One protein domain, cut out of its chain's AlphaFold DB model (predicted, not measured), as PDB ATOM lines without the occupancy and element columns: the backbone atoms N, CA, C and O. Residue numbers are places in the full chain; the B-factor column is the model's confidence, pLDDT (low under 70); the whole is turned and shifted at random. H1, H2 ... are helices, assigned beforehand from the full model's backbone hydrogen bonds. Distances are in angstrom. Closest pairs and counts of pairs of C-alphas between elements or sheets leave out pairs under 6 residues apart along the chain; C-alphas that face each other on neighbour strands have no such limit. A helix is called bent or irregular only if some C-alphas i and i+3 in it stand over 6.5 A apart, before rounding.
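This is residues 689 to 878 of the 938 residues of an uncharacterized protein of Theileria parva (UniProt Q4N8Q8). Helices laid mostly crosswise to one long axis make an elongated stack, with H1, H4 and H6 in one row and H2, H3, H5 and H7 in a second row beside it. At the far end H10, H11 and H12 form a three-helix group, turned steeply against H6, and the short H8 and H9 lie on the way to it. The printed part has 190 residues with twelve named helices, H1 to H12 in order along the chain, and no named strand: the class is all helix. It is compact, with a radius of gyration of the C-alphas of 17.6 A, and spans 51 by 29 by 29 A.

The longest helix, H4, residues 736 to 756, has a kink of 69 degrees near residue 743 and is irregular, with C-alphas 741 and 744 7.9 A apart. Its residues 745 to 752 touch H1, residues 689 to 695, at a shallow tilt of 23 degrees, opposite ways; the closest C-alphas, of Leu 693 and Leu 749, are 6.0 A apart. Its residues 743 to 751 touch H6, residues 777 to 789, the same way at 19 degrees, closest at C-alphas 744 and 779, 3.9 A. H3, residues 718 to 734, H4 and H5, residues 760 to 770, are an up and down bundle, each running against the one before. H3 forms a hairpin with H2, residues 703 to 715, with C-alphas 708 and 724 closest at 5.2 A. H5 touches H3, closest at C-alphas 729 and 766, 6.1 A, and H7, residues 793 to 801, closest at C-alphas 768 and 798, 6.3 A. H8, residues 805 to 810, and H7 only just touch, only at the corner, with 3 pairs of C-alphas within 8 A. Residue 788 of H6 touches H10, residues 822 to 837, at a steep tilt of 63 degrees; C-alphas 788 and 828 are closest, 6.6 A. H9, residues 816 to 820, touches H10 only at the corner, closest at C-alphas 818 and 825, 4.9 A. H12, residues 864 to 878, touches H10, closest at C-alphas 833 and 873, 5.2 A, and forms a hairpin with H11, residues 845 to 859, closest at C-alphas 859 and 867, 4.0 A. Every O i to N i+4 pair is within hydrogen-bond range except in H2 (7 of 9) and H4 (10 of 17).

H1 begins at C-alpha 689 (130.406, 99.577, 150.420), and H12 ends at C-alpha 878 (120.106, 113.583, 191.553). H4 measures 26.2 A, H3 24.9 A, H10 22.6 A, H12 21.1 A and H11 20.8 A.

The C-alphas farthest apart, of Glu 715 and Lys 860, are 51.8 A apart. The printed part has no cut and no long link. Mean pLDDT of the printed part is 83.5; ten residues are under 70, among them 839 to 841.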
ATOM      1  N   VAL A 689     131.412  99.202 149.423       76.75
ATOM      2  CA  VAL A 689     130.406  99.577 150.420       76.75
ATOM      3  C   VAL A 689     129.935 101.013 150.204       76.75
ATOM      4  O   VAL A 689     128.728 101.267 150.211       76.75
ATOM      5  N   LEU A 690     130.857 101.946 149.949       81.56
ATOM      6  CA  LEU A 690     130.523 103.341 149.655       81.56
ATOM      7  C   LEU A 690     129.686 103.445 148.374       81.56
ATOM      8  O   LEU A 690     128.673 104.143 148.355       81.56
ATOM      9  N   MET A 691     130.060 102.704 147.330       80.94
ATOM     10  CA  MET A 691     129.308 102.689 146.072       80.94
ATOM     11  C   MET A 691     127.904 102.117 146.242       80.94
ATOM     12  O   MET A 691     126.945 102.742 145.799       80.94
ATOM     13  N   GLY A 692     127.758 101.012 146.981       80.75
ATOM     14  CA  GLY A 692     126.442 100.457 147.294       80.75
ATOM     15  C   GLY A 692     125.546 101.428 148.073       80.75
ATOM     16  O   GLY A 692     124.344 101.499 147.821       80.75
ATOM     17  N   LEU A 693     126.098 102.220 148.998       83.56
ATOM     18  CA  LEU A 693     125.330 103.239 149.727       83.56
ATOM     19  C   LEU A 693     124.901 104.402 148.825       83.56
ATOM     20  O   LEU A 693     123.768 104.873 148.934       83.56
ATOM     21  N   LEU A 694     125.776 104.841 147.918       84.75
ATOM     22  CA  LEU A 694     125.482 105.926 146.982       84.75
ATOM     23  C   LEU A 694     124.474 105.505 145.904       84.75
ATOM     24  O   LEU A 694     123.615 106.306 145.539       84.75
ATOM     25  N   ASP A 695     124.518 104.252 145.453       83.62
ATOM     26  CA  ASP A 695     123.592 103.738 144.440       83.62
ATOM     27  C   ASP A 695     122.151 103.592 144.981       83.62
ATOM     28  O   ASP A 695     121.171 103.797 144.260       83.62
ATOM     29  N   ASN A 696     121.990 103.364 146.289       83.88
ATOM     30  CA  ASN A 696     120.673 103.405 146.941       83.88
ATOM     31  C   ASN A 696     120.072 104.823 147.005       83.88
ATOM     32  O   ASN A 696     118.866 104.975 147.200       83.88
ATOM     33  N   LEU A 697     120.890 105.868 146.835       84.88
ATOM     34  CA  LEU A 697     120.454 107.266 146.860       84.88
ATOM     35  C   LEU A 697     120.245 107.858 145.457       84.88
ATOM     36  O   LEU A 697     119.540 108.860 145.335       84.88
ATOM     37  N   THR A 698     120.794 107.247 144.396       80.00
ATOM     38  CA  THR A 698     120.812 107.809 143.024       80.00
ATOM     39  C   THR A 698     119.453 108.066 142.387       80.00
ATOM     40  O   THR A 698     119.374 108.841 141.439       80.00
ATOM     41  N   HIS A 699     118.388 107.442 142.885       76.62
ATOM     42  CA  HIS A 699     117.040 107.619 142.341       76.62
ATOM     43  C   HIS A 699     116.268 108.785 142.972       76.62
ATOM     44  O   HIS A 699     115.170 109.094 142.515       76.62
ATOM     45  N   ILE A 700     116.800 109.398 144.037       79.75
ATOM     46  CA  ILE A 700     116.060 110.365 144.864       79.75
ATOM     47  C   ILE A 700     116.908 111.600 145.200       79.75
ATOM     48  O   ILE A 700     116.385 112.711 145.177       79.75
ATOM     49  N   VAL A 701     118.202 111.433 145.495       84.56
ATOM     50  CA  VAL A 701     119.132 112.545 145.746       84.56
ATOM     51  C   VAL A 701     119.794 112.968 144.436       84.56
ATOM     52  O   VAL A 701     120.172 112.118 143.630       84.56
ATOM     53  N   ASP A 702     119.967 114.278 144.242       85.50
ATOM     54  CA  ASP A 702     120.564 114.831 143.025       85.50
ATOM     55  C   ASP A 702     121.929 114.194 142.729       85.50
ATOM     56  O   ASP A 702     122.836 114.162 143.571       85.50
ATOM     57  N   THR A 703     122.100 113.719 141.495       81.88
ATOM     58  CA  THR A 703     123.299 112.992 141.050       81.88
ATOM     59  C   THR A 703     124.584 113.802 141.212       81.88
ATOM     60  O   THR A 703     125.632 113.218 141.471       81.88
ATOM     61  N   ASN A 704     124.507 115.136 141.152       83.88
ATOM     62  CA  ASN A 704     125.637 116.036 141.400       83.88
ATOM     63  C   ASN A 704     126.137 115.977 142.859       83.88
ATOM     64  O   ASN A 704     127.344 116.022 143.105       83.88
ATOM     65  N   ILE A 705     125.231 115.800 143.824       86.06
ATOM     66  CA  ILE A 705     125.568 115.673 145.251       86.06
ATOM     67  C   ILE A 705     126.254 114.329 145.489       86.06
ATOM     68  O   ILE A 705     127.315 114.253 146.106       86.06
ATOM     69  N   LEU A 706     125.687 113.257 144.933       86.12
ATOM     70  CA  LEU A 706     126.251 111.913 145.050       86.12
ATOM     71  C   LEU A 706     127.589 111.791 144.318       86.12
ATOM     72  O   LEU A 706     128.494 111.137 144.825       86.12
ATOM     73  N   ALA A 707     127.755 112.466 143.177       83.12
ATOM     74  CA  ALA A 707     129.030 112.554 142.471       83.12
ATOM     75  C   ALA A 707     130.115 113.219 143.331       83.12
ATOM     76  O   ALA A 707     131.273 112.818 143.261       83.12
ATOM     77  N   THR A 708     129.742 114.176 144.187       84.81
ATOM     78  CA  THR A 708     130.666 114.796 145.146       84.81
ATOM     79  C   THR A 708     131.144 113.774 146.186       84.81
ATOM     80  O   THR A 708     132.342 113.650 146.410       84.81
ATOM     81  N   PHE A 709     130.259 112.931 146.729       84.62
ATOM     82  CA  PHE A 709     130.679 111.823 147.602       84.62
ATOM     83  C   PHE A 709     131.462 110.720 146.862       84.62
ATOM     84  O   PHE A 709     132.383 110.150 147.442       84.62
ATOM     85  N   LYS A 710     131.159 110.444 145.582       84.00
ATOM     86  CA  LYS A 710     131.937 109.501 144.750       84.00
ATOM     87  C   LYS A 710     133.376 109.988 144.545       84.00
ATOM     88  O   LYS A 710     134.294 109.183 144.654       84.00
ATOM     89  N   LYS A 711     133.580 111.297 144.337       82.44
ATOM     90  CA  LYS A 711     134.917 111.909 144.204       82.44
ATOM     91  C   LYS A 711     135.782 111.747 145.448       82.44
ATOM     92  O   LYS A 711     136.993 111.619 145.321       82.44
ATOM     93  N   TYR A 712     135.193 111.694 146.643       79.75
ATOM     94  CA  TYR A 712     135.973 111.401 147.848       79.75
ATOM     95  C   TYR A 712     136.644 110.019 147.782       79.75
ATOM     96  O   TYR A 712     137.790 109.894 148.199       79.75
ATOM     97  N   GLY A 713     135.974 109.012 147.209       67.81
ATOM     98  CA  GLY A 713     136.540 107.669 147.044       67.81
ATOM     99  C   GLY A 713     137.750 107.594 146.106       67.81
ATOM    100  O   GLY A 713     138.444 106.588 146.145       67.81
ATOM    101  N   SER A 714     137.986 108.630 145.290       67.94
ATOM    102  CA  SER A 714     139.113 108.732 144.347       67.94
ATOM    103  C   SER A 714     140.110 109.857 144.658       67.94
ATOM    104  O   SER A 714     141.168 109.927 144.048       67.94
ATOM    105  N   GLU A 715     139.739 110.823 145.504       76.19
ATOM    106  CA  GLU A 715     140.579 111.985 145.839       76.19
ATOM    107  C   GLU A 715     141.030 111.981 147.308       76.19
ATOM    108  O   GLU A 715     141.908 112.761 147.678       76.19
ATOM    109  N   GLY A 716     140.390 111.190 148.181       70.31
ATOM    110  CA  GLY A 716     140.701 111.095 149.615       70.31
ATOM    111  C   GLY A 716     140.581 112.412 150.400       70.31
ATOM    112  O   GLY A 716     140.984 112.494 151.560       70.31
ATOM    113  N   SER A 717     140.050 113.470 149.781       80.50
ATOM    114  CA  SER A 717     140.101 114.833 150.305       80.50
ATOM    115  C   SER A 717     138.917 115.149 151.216       80.50
ATOM    116  O   SER A 717     137.759 115.151 150.794       80.50
ATOM    117  N   ASN A 718     139.206 115.543 152.457       79.44
ATOM    118  CA  ASN A 718     138.188 115.975 153.424       79.44
ATOM    119  C   ASN A 718     137.353 117.163 152.924       79.44
ATOM    120  O   ASN A 718     136.174 117.266 153.254       79.44
ATOM    121  N   ARG A 719     137.929 118.035 152.083       83.31
ATOM    122  CA  ARG A 719     137.203 119.176 151.500       83.31
ATOM    123  C   ARG A 719     136.052 118.724 150.601       83.31
ATOM    124  O   ARG A 719     135.022 119.387 150.565       83.31
ATOM    125  N   VAL A 720     136.214 117.590 149.919       85.06
ATOM    126  CA  VAL A 720     135.189 117.001 149.046       85.06
ATOM    127  C   VAL A 720     134.046 116.410 149.874       85.06
ATOM    128  O   VAL A 720     132.881 116.612 149.542       85.06
ATOM    129  N   LEU A 721     134.353 115.758 151.001       85.88
ATOM    130  CA  LEU A 721     133.332 115.294 151.950       85.88
ATOM    131  C   LEU A 721     132.543 116.445 152.569       85.88
ATOM    132  O   LEU A 721     131.320 116.365 152.682       85.88
ATOM    133  N   GLU A 722     133.231 117.512 152.976       88.56
ATOM    134  CA  GLU A 722     132.586 118.697 153.541       88.56
ATOM    135  C   GLU A 722     131.668 119.383 152.526       88.56
ATOM    136  O   GLU A 722     130.552 119.770 152.878       88.56
ATOM    137  N   ASP A 723     132.094 119.496 151.266       88.38
ATOM    138  CA  ASP A 723     131.259 120.051 150.200       88.38
ATOM    139  C   ASP A 723     130.037 119.164 149.914       88.38
ATOM    140  O   ASP A 723     128.907 119.653 149.886       88.38
ATOM    141  N   GLY A 724     130.224 117.841 149.840       90.00
ATOM    142  CA  GLY A 724     129.125 116.882 149.709       90.00
ATOM    143  C   GLY A 724     128.107 116.994 150.849       90.00
ATOM    144  O   GLY A 724     126.898 117.010 150.611       90.00
ATOM    145  N   LEU A 725     128.575 117.153 152.093       91.12
ATOM    146  CA  LEU A 725     127.713 117.321 153.264       91.12
ATOM    147  C   LEU A 725     126.958 118.661 153.251       91.12
ATOM    148  O   LEU A 725     125.781 118.704 153.625       91.12
ATOM    149  N   ARG A 726     127.582 119.752 152.784       90.94
ATOM    150  CA  ARG A 726     126.916 121.056 152.596       90.94
ATOM    151  C   ARG A 726     125.832 120.975 151.527       90.94
ATOM    152  O   ARG A 726     124.708 121.408 151.776       90.94
ATOM    153  N   GLN A 727     126.138 120.383 150.374       91.12
ATOM    154  CA  GLN A 727     125.167 120.200 149.297       91.12
ATOM    155  C   GLN A 727     123.992 119.316 149.746       91.12
ATOM    156  O   GLN A 727     122.833 119.672 149.532       91.12
ATOM    157  N   LEU A 728     124.268 118.221 150.464       91.00
ATOM    158  CA  LEU A 728     123.231 117.363 151.037       91.00
ATOM    159  C   LEU A 728     122.384 118.104 152.085       91.00
ATOM    160  O   LEU A 728     121.165 117.953 152.110       91.00
ATOM    161  N   SER A 729     122.997 118.961 152.908       89.75
ATOM    162  CA  SER A 729     122.277 119.818 153.864       89.75
ATOM    163  C   SER A 729     121.302 120.760 153.159       89.75
ATOM    164  O   SER A 729     120.172 120.929 153.617       89.75
ATOM    165  N   VAL A 730     121.708 121.367 152.039       90.25
ATOM    166  CA  VAL A 730     120.835 122.226 151.223       90.25
ATOM    167  C   VAL A 730     119.692 121.408 150.625       90.25
ATOM    168  O   VAL A 730     118.529 121.797 150.755       90.25
ATOM    169  N   TRP A 731     119.999 120.239 150.058       89.94
ATOM    170  CA  TRP A 731     119.002 119.333 149.489       89.94
ATOM    171  C   TRP A 731     117.940 118.916 150.516       89.94
ATOM    172  O   TRP A 731     116.746 118.963 150.217       89.94
ATOM    173  N   LEU A 732     118.345 118.619 151.757       87.94
ATOM    174  CA  LEU A 732     117.435 118.284 152.859       87.94
ATOM    175  C   LEU A 732     116.456 119.412 153.226       87.94
ATOM    176  O   LEU A 732     115.381 119.124 153.753       87.94
ATOM    177  N   ARG A 733     116.795 120.690 152.995       84.62
ATOM    178  CA  ARG A 733     115.860 121.814 153.235       84.62
ATOM    179  C   ARG A 733     114.804 121.913 152.140       84.62
ATOM    180  O   ARG A 733     113.682 122.313 152.423       84.62
ATOM    181  N   GLY A 734     115.160 121.555 150.906       82.44
ATOM    182  CA  GLY A 734     114.260 121.608 149.752       82.44
ATOM    183  C   GLY A 734     113.357 120.381 149.590       82.44
ATOM    184  O   GLY A 734     112.328 120.477 148.929       82.44
ATOM    185  N   ASN A 735     113.713 119.239 150.195       85.56
ATOM    186  CA  ASN A 735     113.129 117.931 149.870       85.56
ATOM    187  C   ASN A 735     112.595 117.146 151.086       85.56
ATOM    188  O   ASN A 735     112.642 115.916 151.107       85.56
ATOM    189  N   GLU A 736     112.035 117.822 152.097       80.25
ATOM    190  CA  GLU A 736     111.515 117.187 153.328       80.25
ATOM    191  C   GLU A 736     110.555 116.009 153.060       80.25
ATOM    192  O   GLU A 736     110.625 114.975 153.724       80.25
ATOM    193  N   LYS A 737     109.670 116.125 152.061       79.06
ATOM    194  CA  LYS A 737     108.706 115.060 151.726       79.06
ATOM    195  C   LYS A 737     109.378 113.785 151.209       79.06
ATOM    196  O   LYS A 737     108.855 112.699 151.439       79.06
ATOM    197  N   LEU A 738     110.520 113.921 150.535       82.69
ATOM    198  CA  LEU A 738     111.299 112.805 149.995       82.69
ATOM    199  C   LEU A 738     112.245 112.210 151.045       82.69
ATOM    200  O   LEU A 738     112.625 111.047 150.939       82.69
ATOM    201  N   LEU A 739     112.572 112.968 152.098       83.00
ATOM    202  CA  LEU A 739     113.469 112.524 153.162       83.00
ATOM    203  C   LEU A 739     112.999 111.224 153.822       83.00
ATOM    204  O   LEU A 739     113.809 110.333 154.030       83.00
ATOM    205  N   LYS A 740     111.697 111.056 154.082       81.56
ATOM    206  CA  LYS A 740     111.169 109.830 154.716       81.56
ATOM    207  C   LYS A 740     111.464 108.542 153.939       81.56
ATOM    208  O   LYS A 740     111.478 107.481 154.543       81.56
ATOM    209  N   SER A 741     111.658 108.622 152.620       83.75
ATOM    210  CA  SER A 741     112.001 107.453 151.795       83.75
ATOM    211  C   SER A 741     113.499 107.144 151.741       83.75
ATOM    212  O   SER A 741     113.869 106.069 151.283       83.75
ATOM    213  N   VAL A 742     114.358 108.067 152.188       87.38
ATOM    214  CA  VAL A 742     115.823 107.939 152.064       87.38
ATOM    215  C   VAL A 742     116.593 108.190 153.351       87.38
ATOM    216  O   VAL A 742     117.814 108.049 153.358       87.38
ATOM    217  N   ASP A 743     115.922 108.563 154.437       88.62
ATOM    218  CA  ASP A 743     116.562 108.956 155.689       88.62
ATOM    219  C   ASP A 743     117.491 107.871 156.241       88.62
ATOM    220  O   ASP A 743     118.592 108.192 156.682       88.62
ATOM    221  N   TYR A 744     117.119 106.596 156.130       90.50
ATOM    222  CA  TYR A 744     117.975 105.478 156.522       90.50
ATOM    223  C   TYR A 744     119.280 105.452 155.723       90.50
ATOM    224  O   TYR A 744     120.358 105.395 156.310       90.50
ATOM    225  N   TYR A 745     119.208 105.555 154.394       88.88
ATOM    226  CA  TYR A 745     120.390 105.537 153.530       88.88
ATOM    227  C   TYR A 745     121.262 106.780 153.718       88.88
ATOM    228  O   TYR A 745     122.487 106.674 153.710       88.88
ATOM    229  N   VAL A 746     120.647 107.942 153.958       90.00
ATOM    230  CA  VAL A 746     121.354 109.183 154.290       90.00
ATOM    231  C   VAL A 746     122.104 109.039 155.616       90.00
ATOM    232  O   VAL A 746     123.304 109.294 155.665       90.00
ATOM    233  N   VAL A 747     121.441 108.582 156.685       90.94
ATOM    234  CA  VAL A 747     122.089 108.374 157.991       90.94
ATOM    235  C   VAL A 747     123.185 107.318 157.890       90.94
ATOM    236  O   VAL A 747     124.263 107.519 158.440       90.94
ATOM    237  N   LYS A 748     122.958 106.235 157.143       88.88
ATOM    238  CA  LYS A 748     123.930 105.154 156.955       88.88
ATOM    239  C   LYS A 748     125.162 105.585 156.158       88.88
ATOM    240  O   LYS A 748     126.272 105.207 156.519       88.88
ATOM    241  N   LEU A 749     124.992 106.412 155.125       89.12
ATOM    242  CA  LEU A 749     126.106 107.013 154.387       89.12
ATOM    243  C   LEU A 749     126.967 107.889 155.304       89.12
ATOM    244  O   LEU A 749     128.190 107.755 155.328       89.12
ATOM    245  N   ILE A 750     126.336 108.760 156.093       89.31
ATOM    246  CA  ILE A 750     127.061 109.642 157.015       89.31
ATOM    247  C   ILE A 750     127.679 108.856 158.182       89.31
ATOM    248  O   ILE A 750     128.785 109.181 158.600       89.31
ATOM    249  N   SER A 751     127.020 107.799 158.663       87.56
ATOM    250  CA  SER A 751     127.542 106.840 159.651       87.56
ATOM    251  C   SER A 751     128.825 106.174 159.146       87.56
ATOM    252  O   SER A 751     129.851 106.202 159.827       87.56
ATOM    253  N   TYR A 752     128.803 105.675 157.905       86.69
ATOM    254  CA  TYR A 752     129.958 105.059 157.249       86.69
ATOM    255  C   TYR A 752     131.158 106.009 157.162       86.69
ATOM    256  O   TYR A 752     132.298 105.640 157.446       86.69
ATOM    257  N   LEU A 753     130.886 107.265 156.811       86.56
ATOM    258  CA  LEU A 753     131.899 108.299 156.622       86.56
ATOM    259  C   LEU A 753     132.226 109.075 157.907       86.56
ATOM    260  O   LEU A 753     133.075 109.963 157.877       86.56
ATOM    261  N   TYR A 754     131.606 108.743 159.046       85.31
ATOM    262  CA  TYR A 754     131.663 109.551 160.270       85.31
ATOM    263  C   TYR A 754     133.102 109.806 160.738       85.31
ATOM    264  O   TYR A 754     133.469 110.940 161.036       85.31
ATOM    265  N   SER A 755     133.943 108.765 160.741       82.38
ATOM    266  CA  SER A 755     135.355 108.849 161.154       82.38
ATOM    267  C   SER A 755     136.253 109.614 160.174       82.38
ATOM    268  O   SER A 755     137.390 109.939 160.512       82.38
ATOM    269  N   LYS A 756     135.762 109.887 158.959       84.31
ATOM    270  CA  LYS A 756     136.489 110.591 157.896       84.31
ATOM    271  C   LYS A 756     136.223 112.098 157.900       84.31
ATOM    272  O   LYS A 756     137.004 112.854 157.334       84.31
ATOM    273  N   PHE A 757     135.167 112.560 158.571       83.38
ATOM    274  CA  PHE A 757     134.918 113.989 158.737       83.38
ATOM    275  C   PHE A 757     135.884 114.602 159.755       83.38
ATOM    276  O   PHE A 757     135.901 114.226 160.925       83.38
ATOM    277  N   THR A 758     136.652 115.603 159.325       82.25
ATOM    278  CA  THR A 758     137.513 116.399 160.220       82.25
ATOM    279  C   THR A 758     136.787 117.622 160.781       82.25
ATOM    280  O   THR A 758     137.033 118.022 161.919       82.25
ATOM    281  N   ASN A 759     135.827 118.175 160.035       85.75
ATOM    282  CA  ASN A 759     134.978 119.270 160.487       85.75
ATOM    283  C   ASN A 759     133.772 118.769 161.303       85.75
ATOM    284  O   ASN A 759     132.678 118.526 160.787       85.75
ATOM    285  N   VAL A 760     133.985 118.630 162.612       82.12
ATOM    286  CA  VAL A 760     132.967 118.164 163.570       82.12
ATOM    287  C   VAL A 760     131.788 119.138 163.690       82.12
ATOM    288  O   VAL A 760     130.666 118.709 163.954       82.12
ATOM    289  N   GLU A 761     132.009 120.441 163.492       84.38
ATOM    290  CA  GLU A 761     130.949 121.456 163.580       84.38
ATOM    291  C   GLU A 761     129.950 121.326 162.432       84.38
ATOM    292  O   GLU A 761     128.743 121.319 162.673       84.38
ATOM    293  N   LEU A 762     130.442 121.127 161.208       87.19
ATOM    294  CA  LEU A 762     129.599 120.903 160.035       87.19
ATOM    295  C   LEU A 762     128.772 119.616 160.168       87.19
ATOM    296  O   LEU A 762     127.580 119.597 159.859       87.19
ATOM    297  N   LEU A 763     129.385 118.545 160.677       87.88
ATOM    298  CA  LEU A 763     128.698 117.281 160.939       87.88
ATOM    299  C   LEU A 763     127.593 117.445 161.994       87.88
ATOM    300  O   LEU A 763     126.483 116.929 161.846       87.88
ATOM    301  N   GLN A 764     127.875 118.218 163.040       86.00
ATOM    302  CA  GLN A 764     126.911 118.538 164.082       86.00
ATOM    303  C   GLN A 764     125.758 119.408 163.556       86.00
ATOM    304  O   GLN A 764     124.609 119.180 163.937       86.00
ATOM    305  N   GLU A 765     126.037 120.381 162.683       89.25
ATOM    306  CA  GLU A 765     125.020 121.207 162.022       89.25
ATOM    307  C   GLU A 765     124.099 120.349 161.145       89.25
ATOM    308  O   GLU A 765     122.873 120.455 161.253       89.25
ATOM    309  N   PHE A 766     124.678 119.434 160.362       91.62
ATOM    310  CA  PHE A 766     123.929 118.484 159.544       91.62
ATOM    311  C   PHE A 766     122.975 117.637 160.392       91.62
ATOM    312  O   PHE A 766     121.771 117.605 160.132       91.62
ATOM    313  N   PHE A 767     123.478 116.991 161.451       90.94
ATOM    314  CA  PHE A 767     122.625 116.188 162.325       90.94
ATOM    315  C   PHE A 767     121.582 117.032 163.062       90.94
ATOM    316  O   PHE A 767     120.451 116.585 163.240       90.94
ATOM    317  N   ASN A 768     121.918 118.257 163.469       90.06
ATOM    318  CA  ASN A 768     120.961 119.176 164.076       90.06
ATOM    319  C   ASN A 768     119.811 119.522 163.118       90.06
ATOM    320  O   ASN A 768     118.658 119.581 163.553       90.06
ATOM    321  N   GLN A 769     120.112 119.717 161.831       90.12
ATOM    322  CA  GLN A 769     119.111 119.933 160.792       90.12
ATOM    323  C   GLN A 769     118.271 118.670 160.564       90.12
ATOM    324  O   GLN A 769     117.045 118.748 160.568       90.12
ATOM    325  N   LEU A 770     118.914 117.508 160.426       90.75
ATOM    326  CA  LEU A 770     118.246 116.225 160.202       90.75
ATOM    327  C   LEU A 770     117.279 115.874 161.347       90.75
ATOM    328  O   LEU A 770     116.155 115.444 161.113       90.75
ATOM    329  N   LEU A 771     117.693 116.125 162.590       91.38
ATOM    330  CA  LEU A 771     116.912 115.851 163.797       91.38
ATOM    331  C   LEU A 771     115.686 116.754 163.988       91.38
ATOM    332  O   LEU A 771     114.908 116.502 164.912       91.38
ATOM    333  N   ASN A 772     115.497 117.781 163.152       89.25
ATOM    334  CA  ASN A 772     114.232 118.523 163.089       89.25
ATOM    335  C   ASN A 772     113.106 117.690 162.463       89.25
ATOM    336  O   ASN A 772     111.938 117.947 162.748       89.25
ATOM    337  N   TYR A 773     113.446 116.685 161.658       89.06
ATOM    338  CA  TYR A 773     112.488 115.808 160.999       89.06
ATOM    339  C   TYR A 773     112.265 114.526 161.805       89.06
ATOM    340  O   TYR A 773     113.157 114.044 162.503       89.06
ATOM    341  N   GLN A 774     111.067 113.949 161.712       89.00
ATOM    342  CA  GLN A 774     110.777 112.651 162.320       89.00
ATOM    343  C   GLN A 774     111.392 111.536 161.472       89.00
ATOM    344  O   GLN A 774     110.890 111.244 160.386       89.00
ATOM    345  N   LEU A 775     112.436 110.901 162.000       90.69
ATOM    346  CA  LEU A 775     113.134 109.806 161.333       90.69
ATOM    347  C   LEU A 775     112.306 108.514 161.365       90.69
ATOM    348  O   LEU A 775     111.579 108.250 162.337       90.69
ATOM    349  N   THR A 776     112.445 107.691 160.328       90.75
ATOM    350  CA  THR A 776     112.016 106.287 160.324       90.75
ATOM    351  C   THR A 776     112.718 105.511 161.440       90.75
ATOM    352  O   THR A 776     113.735 105.943 161.985       90.75
ATOM    353  N   ASP A 777     112.155 104.372 161.851       88.38
ATOM    354  CA  ASP A 777     112.745 103.574 162.936       88.38
ATOM    355  C   ASP A 777     114.128 103.025 162.553       88.38
ATOM    356  O   ASP A 777     115.020 102.956 163.394       88.38
ATOM    357  N   GLU A 778     114.329 102.704 161.276       88.56
ATOM    358  CA  GLU A 778     115.602 102.236 160.722       88.56
ATOM    359  C   GLU A 778     116.663 103.342 160.753       88.56
ATOM    360  O   GLU A 778     117.745 103.136 161.305       88.56
ATOM    361  N   ALA A 779     116.333 104.541 160.259       89.94
ATOM    362  CA  ALA A 779     117.224 105.701 160.309       89.94
ATOM    363  C   ALA A 779     117.546 106.126 161.747       89.94
ATOM    364  O   ALA A 779     118.682 106.478 162.068       89.94
ATOM    365  N   PHE A 780     116.551 106.076 162.635       91.81
ATOM    366  CA  PHE A 780     116.728 106.409 164.041       91.81
ATOM    367  C   PHE A 780     117.656 105.417 164.755       91.81
ATOM    368  O   PHE A 780     118.531 105.837 165.508       91.81
ATOM    369  N   ASN A 781     117.509 104.114 164.508       89.81
ATOM    370  CA  ASN A 781     118.377 103.102 165.115       89.81
ATOM    371  C   ASN A 781     119.828 103.233 164.635       89.81
ATOM    372  O   ASN A 781     120.741 103.144 165.453       89.81
ATOM    373  N   GLU A 782     120.045 103.519 163.348       89.56
ATOM    374  CA  GLU A 782     121.383 103.802 162.810       89.56
ATOM    375  C   GLU A 782     121.993 105.059 163.459       89.56
ATOM    376  O   GLU A 782     123.161 105.072 163.837       89.56
ATOM    377  N   LEU A 783     121.195 106.106 163.695       90.62
ATOM    378  CA  LEU A 783     121.656 107.290 164.425       90.62
ATOM    379  C   LEU A 783     122.075 106.956 165.870       90.62
ATOM    380  O   LEU A 783     123.066 107.490 166.373       90.62
ATOM    381  N   VAL A 784     121.333 106.081 166.554       88.38
ATOM    382  CA  VAL A 784     121.693 105.624 167.906       88.38
ATOM    383  C   VAL A 784     122.980 104.796 167.880       88.38
ATOM    384  O   VAL A 784     123.814 104.967 168.772       88.38
ATOM    385  N   GLU A 785     123.198 103.970 166.851       87.31
ATOM    386  CA  GLU A 785     124.478 103.286 166.618       87.31
ATOM    387  C   GLU A 785     125.631 104.281 166.450       87.31
ATOM    388  O   GLU A 785     126.658 104.126 167.106       87.31
ATOM    389  N   VAL A 786     125.451 105.357 165.675       86.94
ATOM    390  CA  VAL A 786     126.468 106.415 165.522       86.94
ATOM    391  C   VAL A 786     126.827 107.040 166.871       86.94
ATOM    392  O   VAL A 786     128.013 107.184 167.183       86.94
ATOM    393  N   ILE A 787     125.823 107.377 167.693       87.00
ATOM    394  CA  ILE A 787     126.037 107.911 169.049       87.00
ATOM    395  C   ILE A 787     126.800 106.898 169.907       87.00
ATOM    396  O   ILE A 787     127.708 107.288 170.645       87.00
ATOM    397  N   LYS A 788     126.448 105.613 169.801       84.44
ATOM    398  CA  LYS A 788     127.039 104.521 170.579       84.44
ATOM    399  C   LYS A 788     128.498 104.266 170.213       84.44
ATOM    400  O   LYS A 788     129.353 104.283 171.092       84.44
ATOM    401  N   VAL A 789     128.774 104.033 168.931       82.88
ATOM    402  CA  VAL A 789     130.096 103.658 168.407       82.88
ATOM    403  C   VAL A 789     131.098 104.794 168.585       82.88
ATOM    404  O   VAL A 789     132.231 104.554 168.991       82.88
ATOM    405  N   ASN A 790     130.673 106.036 168.341       81.75
ATOM    406  CA  ASN A 790     131.567 107.195 168.370       81.75
ATOM    407  C   ASN A 790     131.538 107.961 169.701       81.75
ATOM    408  O   ASN A 790     132.186 108.999 169.819       81.75
ATOM    409  N   ASN A 791     130.765 107.493 170.690       78.81
ATOM    410  CA  ASN A 791     130.522 108.186 171.961       78.81
ATOM    411  C   ASN A 791     130.180 109.682 171.765       78.81
ATOM    412  O   ASN A 791     130.725 110.574 172.424       78.81
ATOM    413  N   ALA A 792     129.307 109.973 170.795       83.31
ATOM    414  CA  ALA A 792     129.052 111.328 170.305       83.31
ATOM    415  C   ALA A 792     128.119 112.118 171.248       83.31
ATOM    416  O   ALA A 792     126.956 112.383 170.939       83.31
ATOM    417  N   LEU A 793     128.629 112.529 172.414       85.75
ATOM    418  CA  LEU A 793     127.847 113.217 173.457       85.75
ATOM    419  C   LEU A 793     127.215 114.533 172.986       85.75
ATOM    420  O   LEU A 793     126.111 114.874 173.409       85.75
ATOM    421  N   LYS A 794     127.878 115.264 172.079       84.38
ATOM    422  CA  LYS A 794     127.321 116.483 171.469       84.38
ATOM    423  C   LYS A 794     126.090 116.172 170.614       84.38
ATOM    424  O   LYS A 794     125.115 116.917 170.661       84.38
ATOM    425  N   LEU A 795     126.107 115.077 169.856       86.94
ATOM    426  CA  LEU A 795     124.972 114.642 169.041       86.94
ATOM    427  C   LEU A 795     123.803 114.183 169.925       86.94
ATOM    428  O   LEU A 795     122.660 114.582 169.699       86.94
ATOM    429  N   LEU A 796     124.104 113.436 170.992       89.62
ATOM    430  CA  LEU A 796     123.122 113.073 172.014       89.62
ATOM    431  C   LEU A 796     122.482 114.317 172.653       89.62
ATOM    432  O   LEU A 796     121.262 114.370 172.792       89.62
ATOM    433  N   ASN A 797     123.278 115.341 172.979       88.25
ATOM    434  CA  ASN A 797     122.769 116.607 173.506       88.25
ATOM    435  C   ASN A 797     121.772 117.272 172.545       88.25
ATOM    436  O   ASN A 797     120.696 117.692 172.960       88.25
ATOM    437  N   THR A 798     122.109 117.335 171.256       88.25
ATOM    438  CA  THR A 798     121.233 117.904 170.223       88.25
ATOM    439  C   THR A 798     119.913 117.148 170.134       88.25
ATOM    440  O   THR A 798     118.855 117.775 170.141       88.25
ATOM    441  N   LEU A 799     119.953 115.813 170.131       90.56
ATOM    442  CA  LEU A 799     118.754 114.975 170.118       90.56
ATOM    443  C   LEU A 799     117.881 115.175 171.368       90.56
ATOM    444  O   LEU A 799     116.659 115.272 171.258       90.56
ATOM    445  N   LEU A 800     118.490 115.258 172.553       89.81
ATOM    446  CA  LEU A 800     117.761 115.471 173.805       89.81
ATOM    447  C   LEU A 800     117.191 116.894 173.911       89.81
ATOM    448  O   LEU A 800     116.100 117.071 174.439       89.81
ATOM    449  N   SER A 801     117.872 117.905 173.371       87.88
ATOM    450  CA  SER A 801     117.439 119.308 173.463       87.88
ATOM    451  C   SER A 801     116.173 119.648 172.663       87.88
ATOM    452  O   SER A 801     115.509 120.632 172.979       87.88
ATOM    453  N   LYS A 802     115.821 118.848 171.645       86.31
ATOM    454  CA  LYS A 802     114.715 119.142 170.714       86.31
ATOM    455  C   LYS A 802     113.325 118.709 171.189       86.31
ATOM    456  O   LYS A 802     112.350 119.116 170.570       86.31
ATOM    457  N   ASP A 803     113.234 117.875 172.229       87.81
ATOM    458  CA  ASP A 803     111.981 117.334 172.790       87.81
ATOM    459  C   ASP A 803     110.917 116.935 171.743       87.81
ATOM    460  O   ASP A 803     109.760 117.351 171.802       87.81
ATOM    461  N   ASN A 804     111.310 116.140 170.747       90.44
ATOM    462  CA  ASN A 804     110.441 115.786 169.625       90.44
ATOM    463  C   ASN A 804     110.212 114.268 169.516       90.44
ATOM    464  O   ASN A 804     110.542 113.493 170.419       90.44
ATOM    465  N   ALA A 805     109.614 113.821 168.407       88.69
ATOM    466  CA  ALA A 805     109.329 112.407 168.167       88.69
ATOM    467  C   ALA A 805     110.584 111.518 168.261       88.69
ATOM    468  O   ALA A 805     110.498 110.414 168.793       88.69
ATOM    469  N   ASN A 806     111.753 112.001 167.827       91.12
ATOM    470  CA  ASN A 806     113.008 111.253 167.921       91.12
ATOM    471  C   ASN A 806     113.470 111.135 169.383       91.12
ATOM    472  O   ASN A 806     113.873 110.061 169.819       91.12
ATOM    473  N   THR A 807     113.339 112.204 170.179       90.50
ATOM    474  CA  THR A 807     113.613 112.170 171.627       90.50
ATOM    475  C   THR A 807     112.690 111.180 172.348       90.50
ATOM    476  O   THR A 807     113.138 110.418 173.204       90.50
ATOM    477  N   ASN A 808     111.408 111.135 171.967       89.00
ATOM    478  CA  ASN A 808     110.448 110.169 172.507       89.00
ATOM    479  C   ASN A 808     110.818 108.728 172.144       89.00
ATOM    480  O   ASN A 808     110.717 107.855 173.000       89.00
ATOM    481  N   LYS A 809     111.266 108.479 170.906       89.81
ATOM    482  CA  LYS A 809     111.759 107.160 170.480       89.81
ATOM    483  C   LYS A 809     113.006 106.740 171.261       89.81
ATOM    484  O   LYS A 809     113.082 105.585 171.679       89.81
ATOM    485  N   LEU A 810     113.943 107.665 171.497       90.00
ATOM    486  CA  LEU A 810     115.167 107.416 172.270       90.00
ATOM    487  C   LEU A 810     114.857 107.029 173.716       90.00
ATOM    488  O   LEU A 810     115.407 106.079 174.255       90.00
ATOM    489  N   LEU A 811     113.970 107.782 174.361       89.62
ATOM    490  CA  LEU A 811     113.674 107.627 175.782       89.62
ATOM    491  C   LEU A 811     112.484 106.697 176.033       89.62
ATOM    492  O   LEU A 811     111.960 106.660 177.145       89.62
ATOM    493  N   ASN A 812     112.054 105.937 175.021       87.19
ATOM    494  CA  ASN A 812     111.029 104.921 175.186       87.19
ATOM    495  C   ASN A 812     111.659 103.643 175.776       87.19
ATOM    496  O   ASN A 812     112.411 102.953 175.082       87.19
ATOM    497  N   PRO A 813     111.316 103.268 177.021       78.25
ATOM    498  CA  PRO A 813     111.808 102.048 177.655       78.25
ATOM    499  C   PRO A 813     111.268 100.753 177.027       78.25
ATOM    500  O   PRO A 813     111.564  99.670 177.511       78.25
ATOM    501  N   LEU A 814     110.444 100.832 175.983       81.44
ATOM    502  CA  LEU A 814     109.968  99.689 175.205       81.44
ATOM    503  C   LEU A 814     110.526  99.686 173.780       81.44
ATOM    504  O   LEU A 814     110.089  98.886 172.955       81.44
ATOM    505  N   ASN A 815     111.476 100.572 173.463       80.94
ATOM    506  CA  ASN A 815     112.079 100.590 172.140       80.94
ATOM    507  C   ASN A 815     112.825  99.269 171.890       80.94
ATOM    508  O   ASN A 815     113.800  98.945 172.573       80.94
ATOM    509  N   ALA A 816     112.354  98.514 170.893       67.88
ATOM    510  CA  ALA A 816     112.849  97.184 170.560       67.88
ATOM    511  C   ALA A 816     114.360  97.158 170.281       67.88
ATOM    512  O   ALA A 816     114.997  96.142 170.547       67.88
ATOM    513  N   TYR A 817     114.944  98.262 169.806       77.62
ATOM    514  CA  TYR A 817     116.384  98.374 169.567       77.62
ATOM    515  C   TYR A 817     117.214  98.066 170.827       77.62
ATOM    516  O   TYR A 817     118.138  97.257 170.771       77.62
ATOM    517  N   TYR A 818     116.833  98.600 171.992       76.88
ATOM    518  CA  TYR A 818     117.581  98.382 173.237       76.88
ATOM    519  C   TYR A 818     117.459  96.961 173.792       76.88
ATOM    520  O   TYR A 818     118.368  96.485 174.469       76.88
ATOM    521  N   TYR A 819     116.335  96.284 173.544       68.44
ATOM    522  CA  TYR A 819     116.047  94.970 174.134       68.44
ATOM    523  C   TYR A 819     116.387  93.797 173.215       68.44
ATOM    524  O   TYR A 819     116.423  92.663 173.690       68.44
ATOM    525  N   LYS A 820     116.682  94.054 171.933       67.06
ATOM    526  CA  LYS A 820     117.261  93.059 171.017       67.06
ATOM    527  C   LYS A 820     118.657  92.624 171.466       67.06
ATOM    528  O   LYS A 820     118.982  91.445 171.377       67.06
ATOM    529  N   ASP A 821     119.448  93.555 171.995       71.31
ATOM    530  CA  ASP A 821     120.799  93.292 172.480       71.31
ATOM    531  C   ASP A 821     121.054  94.002 173.817       71.31
ATOM    532  O   ASP A 821     121.193  95.223 173.900       71.31
ATOM    533  N   SER A 822     121.175  93.209 174.886       70.25
ATOM    534  CA  SER A 822     121.469  93.704 176.237       70.25
ATOM    535  C   SER A 822     122.749  94.544 176.335       70.25
ATOM    536  O   SER A 822     122.872  95.383 177.236       70.25
ATOM    537  N   THR A 823     123.701  94.359 175.415       80.06
ATOM    538  CA  THR A 823     124.926  95.157 175.369       80.06
ATOM    539  C   THR A 823     124.660  96.567 174.852       80.06
ATOM    540  O   THR A 823     125.264  97.505 175.373       80.06
ATOM    541  N   CYS A 824     123.706  96.746 173.932       80.06
ATOM    542  CA  CYS A 824     123.300  98.055 173.423       80.06
ATOM    543  C   CYS A 824     122.681  98.912 174.532       80.06
ATOM    544  O   CYS A 824     123.091 100.057 174.723       80.06
ATOM    545  N   LEU A 825     121.779  98.341 175.337       84.69
ATOM    546  CA  LEU A 825     121.195  99.035 176.491       84.69
ATOM    547  C   LEU A 825     122.251  99.394 177.550       84.69
ATOM    548  O   LEU A 825     122.249 100.504 178.078       84.69
ATOM    549  N   THR A 826     123.178  98.477 177.835       85.19
ATOM    550  CA  THR A 826     124.258  98.703 178.812       85.19
ATOM    551  C   THR A 826     125.196  99.833 178.364       85.19
ATOM    552  O   THR A 826     125.495 100.731 179.152       85.19
ATOM    553  N   HIS A 827     125.613  99.840 177.091       85.12
ATOM    554  CA  HIS A 827     126.436 100.915 176.524       85.12
ATOM    555  C   HIS A 827     125.689 102.245 176.511       85.12
ATOM    556  O   HIS A 827     126.247 103.262 176.911       85.12
ATOM    557  N   PHE A 828     124.416 102.249 176.119       87.06
ATOM    558  CA  PHE A 828     123.630 103.476 176.080       87.06
ATOM    559  C   PHE A 828     123.450 104.100 177.475       87.06
ATOM    560  O   PHE A 828     123.629 105.306 177.635       87.06
ATOM    561  N   ILE A 829     123.200 103.291 178.513       88.94
ATOM    562  CA  ILE A 829     123.172 103.768 179.909       88.94
ATOM    563  C   ILE A 829     124.541 104.320 180.333       88.94
ATOM    564  O   ILE A 829     124.594 105.340 181.016       88.94
ATOM    565  N   SER A 830     125.644 103.700 179.899       88.31
ATOM    566  CA  SER A 830     126.998 104.222 180.141       88.31
ATOM    567  C   SER A 830     127.215 105.596 179.503       88.31
ATOM    568  O   SER A 830     127.782 106.486 180.135       88.31
ATOM    569  N   ILE A 831     126.740 105.793 178.271       87.50
ATOM    570  CA  ILE A 831     126.838 107.072 177.554       87.50
ATOM    571  C   ILE A 831     125.987 108.135 178.251       87.50
ATOM    572  O   ILE A 831     126.462 109.248 178.461       87.50
ATOM    573  N   LEU A 832     124.768 107.797 178.688       87.31
ATOM    574  CA  LEU A 832     123.946 108.697 179.503       87.31
ATOM    575  C   LEU A 832     124.645 109.056 180.819       87.31
ATOM    576  O   LEU A 832     124.682 110.223 181.199       87.31
ATOM    577  N   HIS A 833     125.257 108.084 181.497       86.00
ATOM    578  CA  HIS A 833     126.036 108.330 182.710       86.00
ATOM    579  C   HIS A 833     127.187 109.305 182.454       86.00
ATOM    580  O   HIS A 833     127.380 110.258 183.213       86.00
ATOM    581  N   GLN A 834     127.921 109.120 181.357       85.56
ATOM    582  CA  GLN A 834     128.988 110.027 180.952       85.56
ATOM    583  C   GLN A 834     128.453 111.426 180.607       85.56
ATOM    584  O   GLN A 834     129.000 112.415 181.092       85.56
ATOM    585  N   TYR A 835     127.358 111.517 179.849       86.19
ATOM    586  CA  TYR A 835     126.680 112.771 179.510       86.19
ATOM    587  C   TYR A 835     126.322 113.576 180.769       86.19
ATOM    588  O   TYR A 835     126.724 114.735 180.906       86.19
ATOM    589  N   PHE A 836     125.652 112.939 181.736       80.00
ATOM    590  CA  PHE A 836     125.262 113.586 182.989       80.00
ATOM    591  C   PHE A 836     126.436 113.875 183.917       80.00
ATOM    592  O   PHE A 836     126.321 114.793 184.721       80.00
ATOM    593  N   SER A 837     127.561 113.164 183.791       77.50
ATOM    594  CA  SER A 837     128.792 113.431 184.549       77.50
ATOM    595  C   SER A 837     129.599 114.603 183.976       77.50
ATOM    596  O   SER A 837     130.264 115.318 184.727       77.50
ATOM    597  N   GLN A 838     129.526 114.838 182.663       75.31
ATOM    598  CA  GLN A 838     130.310 115.860 181.957       75.31
ATOM    599  C   GLN A 838     129.606 117.225 181.825       75.31
ATOM    600  O   GLN A 838     130.144 118.138 181.211       75.31
ATOM    601  N   SER A 839     128.446 117.407 182.469       62.88
ATOM    602  CA  SER A 839     127.763 118.711 182.613       62.88
ATOM    603  C   SER A 839     127.309 119.350 181.293       62.88
ATOM    604  O   SER A 839     127.282 120.577 181.177       62.88
ATOM    605  N   TYR A 840     126.929 118.557 180.292       57.94
ATOM    606  CA  TYR A 840     126.386 119.111 179.051       57.94
ATOM    607  C   TYR A 840     124.947 119.603 179.265       57.94
ATOM    608  O   TYR A 840     124.038 118.795 179.321       57.94
ATOM    609  N   VAL A 841     124.786 120.931 179.353       59.19
ATOM    610  CA  VAL A 841     123.562 121.738 179.139       59.19
ATOM    611  C   VAL A 841     122.329 121.418 180.015       59.19
ATOM    612  O   VAL A 841     122.001 120.287 180.348       59.19
ATOM    613  N   LYS A 842     121.576 122.465 180.383       70.00
ATOM    614  CA  LYS A 842     120.248 122.320 181.001       70.00
ATOM    615  C   LYS A 842     119.265 121.736 179.981       70.00
ATOM    616  O   LYS A 842     118.846 122.435 179.063       70.00
ATOM    617  N   LEU A 843     118.892 120.471 180.153       79.00
ATOM    618  CA  LEU A 843     117.827 119.842 179.373       79.00
ATOM    619  C   LEU A 843     116.447 120.422 179.739       79.00
ATOM    620  O   LEU A 843     116.236 120.791 180.898       79.00
ATOM    621  N   PRO A 844     115.482 120.459 178.796       83.06
ATOM    622  CA  PRO A 844     114.096 120.799 179.112       83.06
ATOM    623  C   PRO A 844     113.526 119.876 180.198       83.06
ATOM    624  O   PRO A 844     113.794 118.671 180.198       83.06
ATOM    625  N   SER A 845     112.699 120.407 181.105       77.94
ATOM    626  CA  SER A 845     112.113 119.623 182.206       77.94
ATOM    627  C   SER A 845     111.309 118.417 181.708       77.94
ATOM    628  O   SER A 845     111.387 117.342 182.297       77.94
ATOM    629  N   SER A 846     110.594 118.560 180.589       81.44
ATOM    630  CA  SER A 846     109.860 117.476 179.920       81.44
ATOM    631  C   SER A 846     110.772 116.324 179.487       81.44
ATOM    632  O   SER A 846     110.434 115.156 179.681       81.44
ATOM    633  N   VAL A 847     111.955 116.636 178.954       85.56
ATOM    634  CA  VAL A 847     112.963 115.651 178.543       85.56
ATOM    635  C   VAL A 847     113.613 115.020 179.765       85.56
ATOM    636  O   VAL A 847     113.749 113.801 179.810       85.56
ATOM    637  N   MET A 848     113.940 115.809 180.792       81.00
ATOM    638  CA  MET A 848     114.479 115.282 182.049       81.00
ATOM    639  C   MET A 848     113.544 114.256 182.686       81.00
ATOM    640  O   MET A 848     114.003 113.189 183.083       81.00
ATOM    641  N   VAL A 849     112.233 114.516 182.717       77.94
ATOM    642  CA  VAL A 849     111.242 113.544 183.206       77.94
ATOM    643  C   VAL A 849     111.261 112.261 182.369       77.94
ATOM    644  O   VAL A 849     111.241 111.165 182.929       77.94
ATOM    645  N   LYS A 850     111.362 112.364 181.037       85.62
ATOM    646  CA  LYS A 850     111.465 111.192 180.148       85.62
ATOM    647  C   LYS A 850     112.745 110.392 180.394       85.62
ATOM    648  O   LYS A 850     112.674 109.169 180.471       85.62
ATOM    649  N   VAL A 851     113.887 111.059 180.582       86.06
ATOM    650  CA  VAL A 851     115.154 110.394 180.931       86.06
ATOM    651  C   VAL A 851     115.007 109.678 182.268       86.06
ATOM    652  O   VAL A 851     115.337 108.503 182.373       86.06
ATOM    653  N   VAL A 852     114.454 110.340 183.285       81.06
ATOM    654  CA  VAL A 852     114.245 109.736 184.607       81.06
ATOM    655  C   VAL A 852     113.341 108.511 184.507       81.06
ATOM    656  O   VAL A 852     113.698 107.462 185.031       81.06
ATOM    657  N   ASN A 853     112.228 108.593 183.776       81.94
ATOM    658  CA  ASN A 853     111.334 107.456 183.560       81.94
ATOM    659  C   ASN A 853     112.030 106.299 182.835       81.94
ATOM    660  O   ASN A 853     111.889 105.146 183.246       81.94
ATOM    661  N   PHE A 854     112.822 106.600 181.802       87.94
ATOM    662  CA  PHE A 854     113.631 105.611 181.094       87.94
ATOM    663  C   PHE A 854     114.609 104.904 182.041       87.94
ATOM    664  O   PHE A 854     114.702 103.674 182.041       87.94
ATOM    665  N   VAL A 855     115.312 105.650 182.895       86.75
ATOM    666  CA  VAL A 855     116.290 105.071 183.821       86.75
ATOM    667  C   VAL A 855     115.598 104.297 184.950       86.75
ATOM    668  O   VAL A 855     115.988 103.169 185.240       86.75
ATOM    669  N   VAL A 856     114.522 104.829 185.542       82.12
ATOM    670  CA  VAL A 856     113.724 104.157 186.587       82.12
ATOM    671  C   VAL A 856     113.138 102.839 186.086       82.12
ATOM    672  O   VAL A 856     113.166 101.839 186.807       82.12
ATOM    673  N   TYR A 857     112.642 102.809 184.849       84.69
ATOM    674  CA  TYR A 857     112.176 101.572 184.232       84.69
ATOM    675  C   TYR A 857     113.289 100.517 184.201       84.69
ATOM    676  O   TYR A 857     113.081  99.363 184.584       84.69
ATOM    677  N   ASN A 858     114.501 100.931 183.827       85.19
ATOM    678  CA  ASN A 858     115.648 100.040 183.702       85.19
ATOM    679  C   ASN A 858     116.308  99.664 185.042       85.19
ATOM    680  O   ASN A 858     116.954  98.618 185.103       85.19
ATOM    681  N   VAL A 859     116.062 100.386 186.146       80.81
ATOM    682  CA  VAL A 859     116.424  99.935 187.512       80.81
ATOM    683  C   VAL A 859     115.769  98.593 187.848       80.81
ATOM    684  O   VAL A 859     116.384  97.741 188.487       80.81
ATOM    685  N   LYS A 860     114.530  98.375 187.389       76.62
ATOM    686  CA  LYS A 860     113.778  97.127 187.604       76.62
ATOM    687  C   LYS A 860     114.128  96.034 186.584       76.62
ATOM    688  O   LYS A 860     113.455  95.001 186.539       76.62
ATOM    689  N   SER A 861     115.155  96.244 185.756       76.12
ATOM    690  CA  SER A 861     115.585  95.266 184.760       76.12
ATOM    691  C   SER A 861     115.998  93.945 185.414       76.12
ATOM    692  O   SER A 861     116.658  93.913 186.451       76.12
ATOM    693  N   LYS A 862     115.644  92.825 184.769       69.00
ATOM    694  CA  LYS A 862     116.089  91.477 185.176       69.00
ATOM    695  C   LYS A 862     117.598  91.283 184.991       69.00
ATOM    696  O   LYS A 862     118.169  90.355 185.560       69.00
ATOM    697  N   LEU A 863     118.236  92.138 184.191       75.25
ATOM    698  CA  LEU A 863     119.678  92.155 183.995       75.25
ATOM    699  C   LEU A 863     120.322  92.991 185.103       75.25
ATOM    700  O   LEU A 863     120.228  94.217 185.098       75.25
ATOM    701  N   TYR A 864     121.007  92.318 186.029       75.81
ATOM    702  CA  TYR A 864     121.631  92.951 187.196       75.81
ATOM    703  C   TYR A 864     122.533  94.142 186.832       75.81
ATOM    704  O   TYR A 864     122.462  95.183 187.478       75.81
ATOM    705  N   ILE A 865     123.341  94.013 185.772       78.25
ATOM    706  CA  ILE A 865     124.252  95.078 185.326       78.25
ATOM    707  C   ILE A 865     123.495  96.339 184.883       78.25
ATOM    708  O   ILE A 865     123.858  97.440 185.280       78.25
ATOM    709  N   VAL A 866     122.393  96.170 184.147       81.25
ATOM    710  CA  VAL A 866     121.529  97.262 183.676       81.25
ATOM    711  C   VAL A 866     120.838  97.937 184.857       81.25
ATOM    712  O   VAL A 866     120.853  99.162 184.950       81.25
ATOM    713  N   GLY A 867     120.286  97.146 185.784       81.75
ATOM    714  CA  GLY A 867     119.639  97.666 186.990       81.75
ATOM    715  C   GLY A 867     120.601  98.481 187.852       81.75
ATOM    716  O   GLY A 867     120.281  99.599 188.254       81.75
ATOM    717  N   ARG A 868     121.818  97.965 188.059       82.19
ATOM    718  CA  ARG A 868     122.875  98.649 188.808       82.19
ATOM    719  C   ARG A 868     123.341  99.938 188.126       82.19
ATOM    720  O   ARG A 868     123.375 100.971 188.782       82.19
ATOM    721  N   MET A 869     123.672  99.902 186.835       82.69
ATOM    722  CA  MET A 869     124.137 101.093 186.108       82.69
ATOM    723  C   MET A 869     123.051 102.171 186.013       82.69
ATOM    724  O   MET A 869     123.344 103.357 186.124       82.69
ATOM    725  N   SER A 870     121.786 101.764 185.875       86.56
ATOM    726  CA  SER A 870     120.643 102.685 185.921       86.56
ATOM    727  C   SER A 870     120.531 103.363 187.290       86.56
ATOM    728  O   SER A 870     120.258 104.556 187.383       86.56
ATOM    729  N   LEU A 871     120.784 102.621 188.370       80.25
ATOM    730  CA  LEU A 871     120.758 103.149 189.731       80.25
ATOM    731  C   LEU A 871     121.934 104.109 190.005       80.25
ATOM    732  O   LEU A 871     121.744 105.151 190.632       80.25
ATOM    733  N   GLU A 872     123.127 103.797 189.487       81.38
ATOM    734  CA  GLU A 872     124.300 104.686 189.512       81.38
ATOM    735  C   GLU A 872     124.027 105.985 188.727       81.38
ATOM    736  O   GLU A 872     124.246 107.081 189.245       81.38
ATOM    737  N   LEU A 873     123.432 105.882 187.532       84.19
ATOM    738  CA  LEU A 873     123.016 107.028 186.719       84.19
ATOM    739  C   LEU A 873     121.970 107.904 187.428       84.19
ATOM    740  O   LEU A 873     122.132 109.123 187.463       84.19
ATOM    741  N   LEU A 874     120.946 107.320 188.060       79.94
ATOM    742  CA  LEU A 874     119.976 108.092 188.856       79.94
ATOM    743  C   LEU A 874     120.647 108.871 189.991       79.94
ATOM    744  O   LEU A 874     120.256 110.004 190.273       79.94
ATOM    745  N   SER A 875     121.665 108.289 190.627       72.81
ATOM    746  CA  SER A 875     122.438 108.957 191.677       72.81
ATOM    747  C   SER A 875     123.235 110.150 191.141       72.81
ATOM    748  O   SER A 875     123.275 111.192 191.795       72.81
ATOM    749  N   ALA A 876     123.819 110.031 189.945       74.44
ATOM    750  CA  ALA A 876     124.525 111.128 189.278       74.44
ATOM    751  C   ALA A 876     123.570 112.254 188.827       74.44
ATOM    752  O   ALA A 876     123.895 113.434 188.942       74.44
ATOM    753  N   MET A 877     122.366 111.904 188.359       73.69
ATOM    754  CA  MET A 877     121.339 112.875 187.959       73.69
ATOM    755  C   MET A 877     120.754 113.649 189.153       73.69
ATOM    756  O   MET A 877     120.445 114.834 189.024       73.69
ATOM    757  N   ASN A 878     120.619 112.994 190.312       64.50
ATOM    758  CA  ASN A 878     120.106 113.583 191.553       64.50
ATOM    759  C   ASN A 878     120.977 114.747 192.071       64.50
ATOM    760  O   ASN A 878     120.458 115.754 192.535       64.50
TER     761      ASN A 878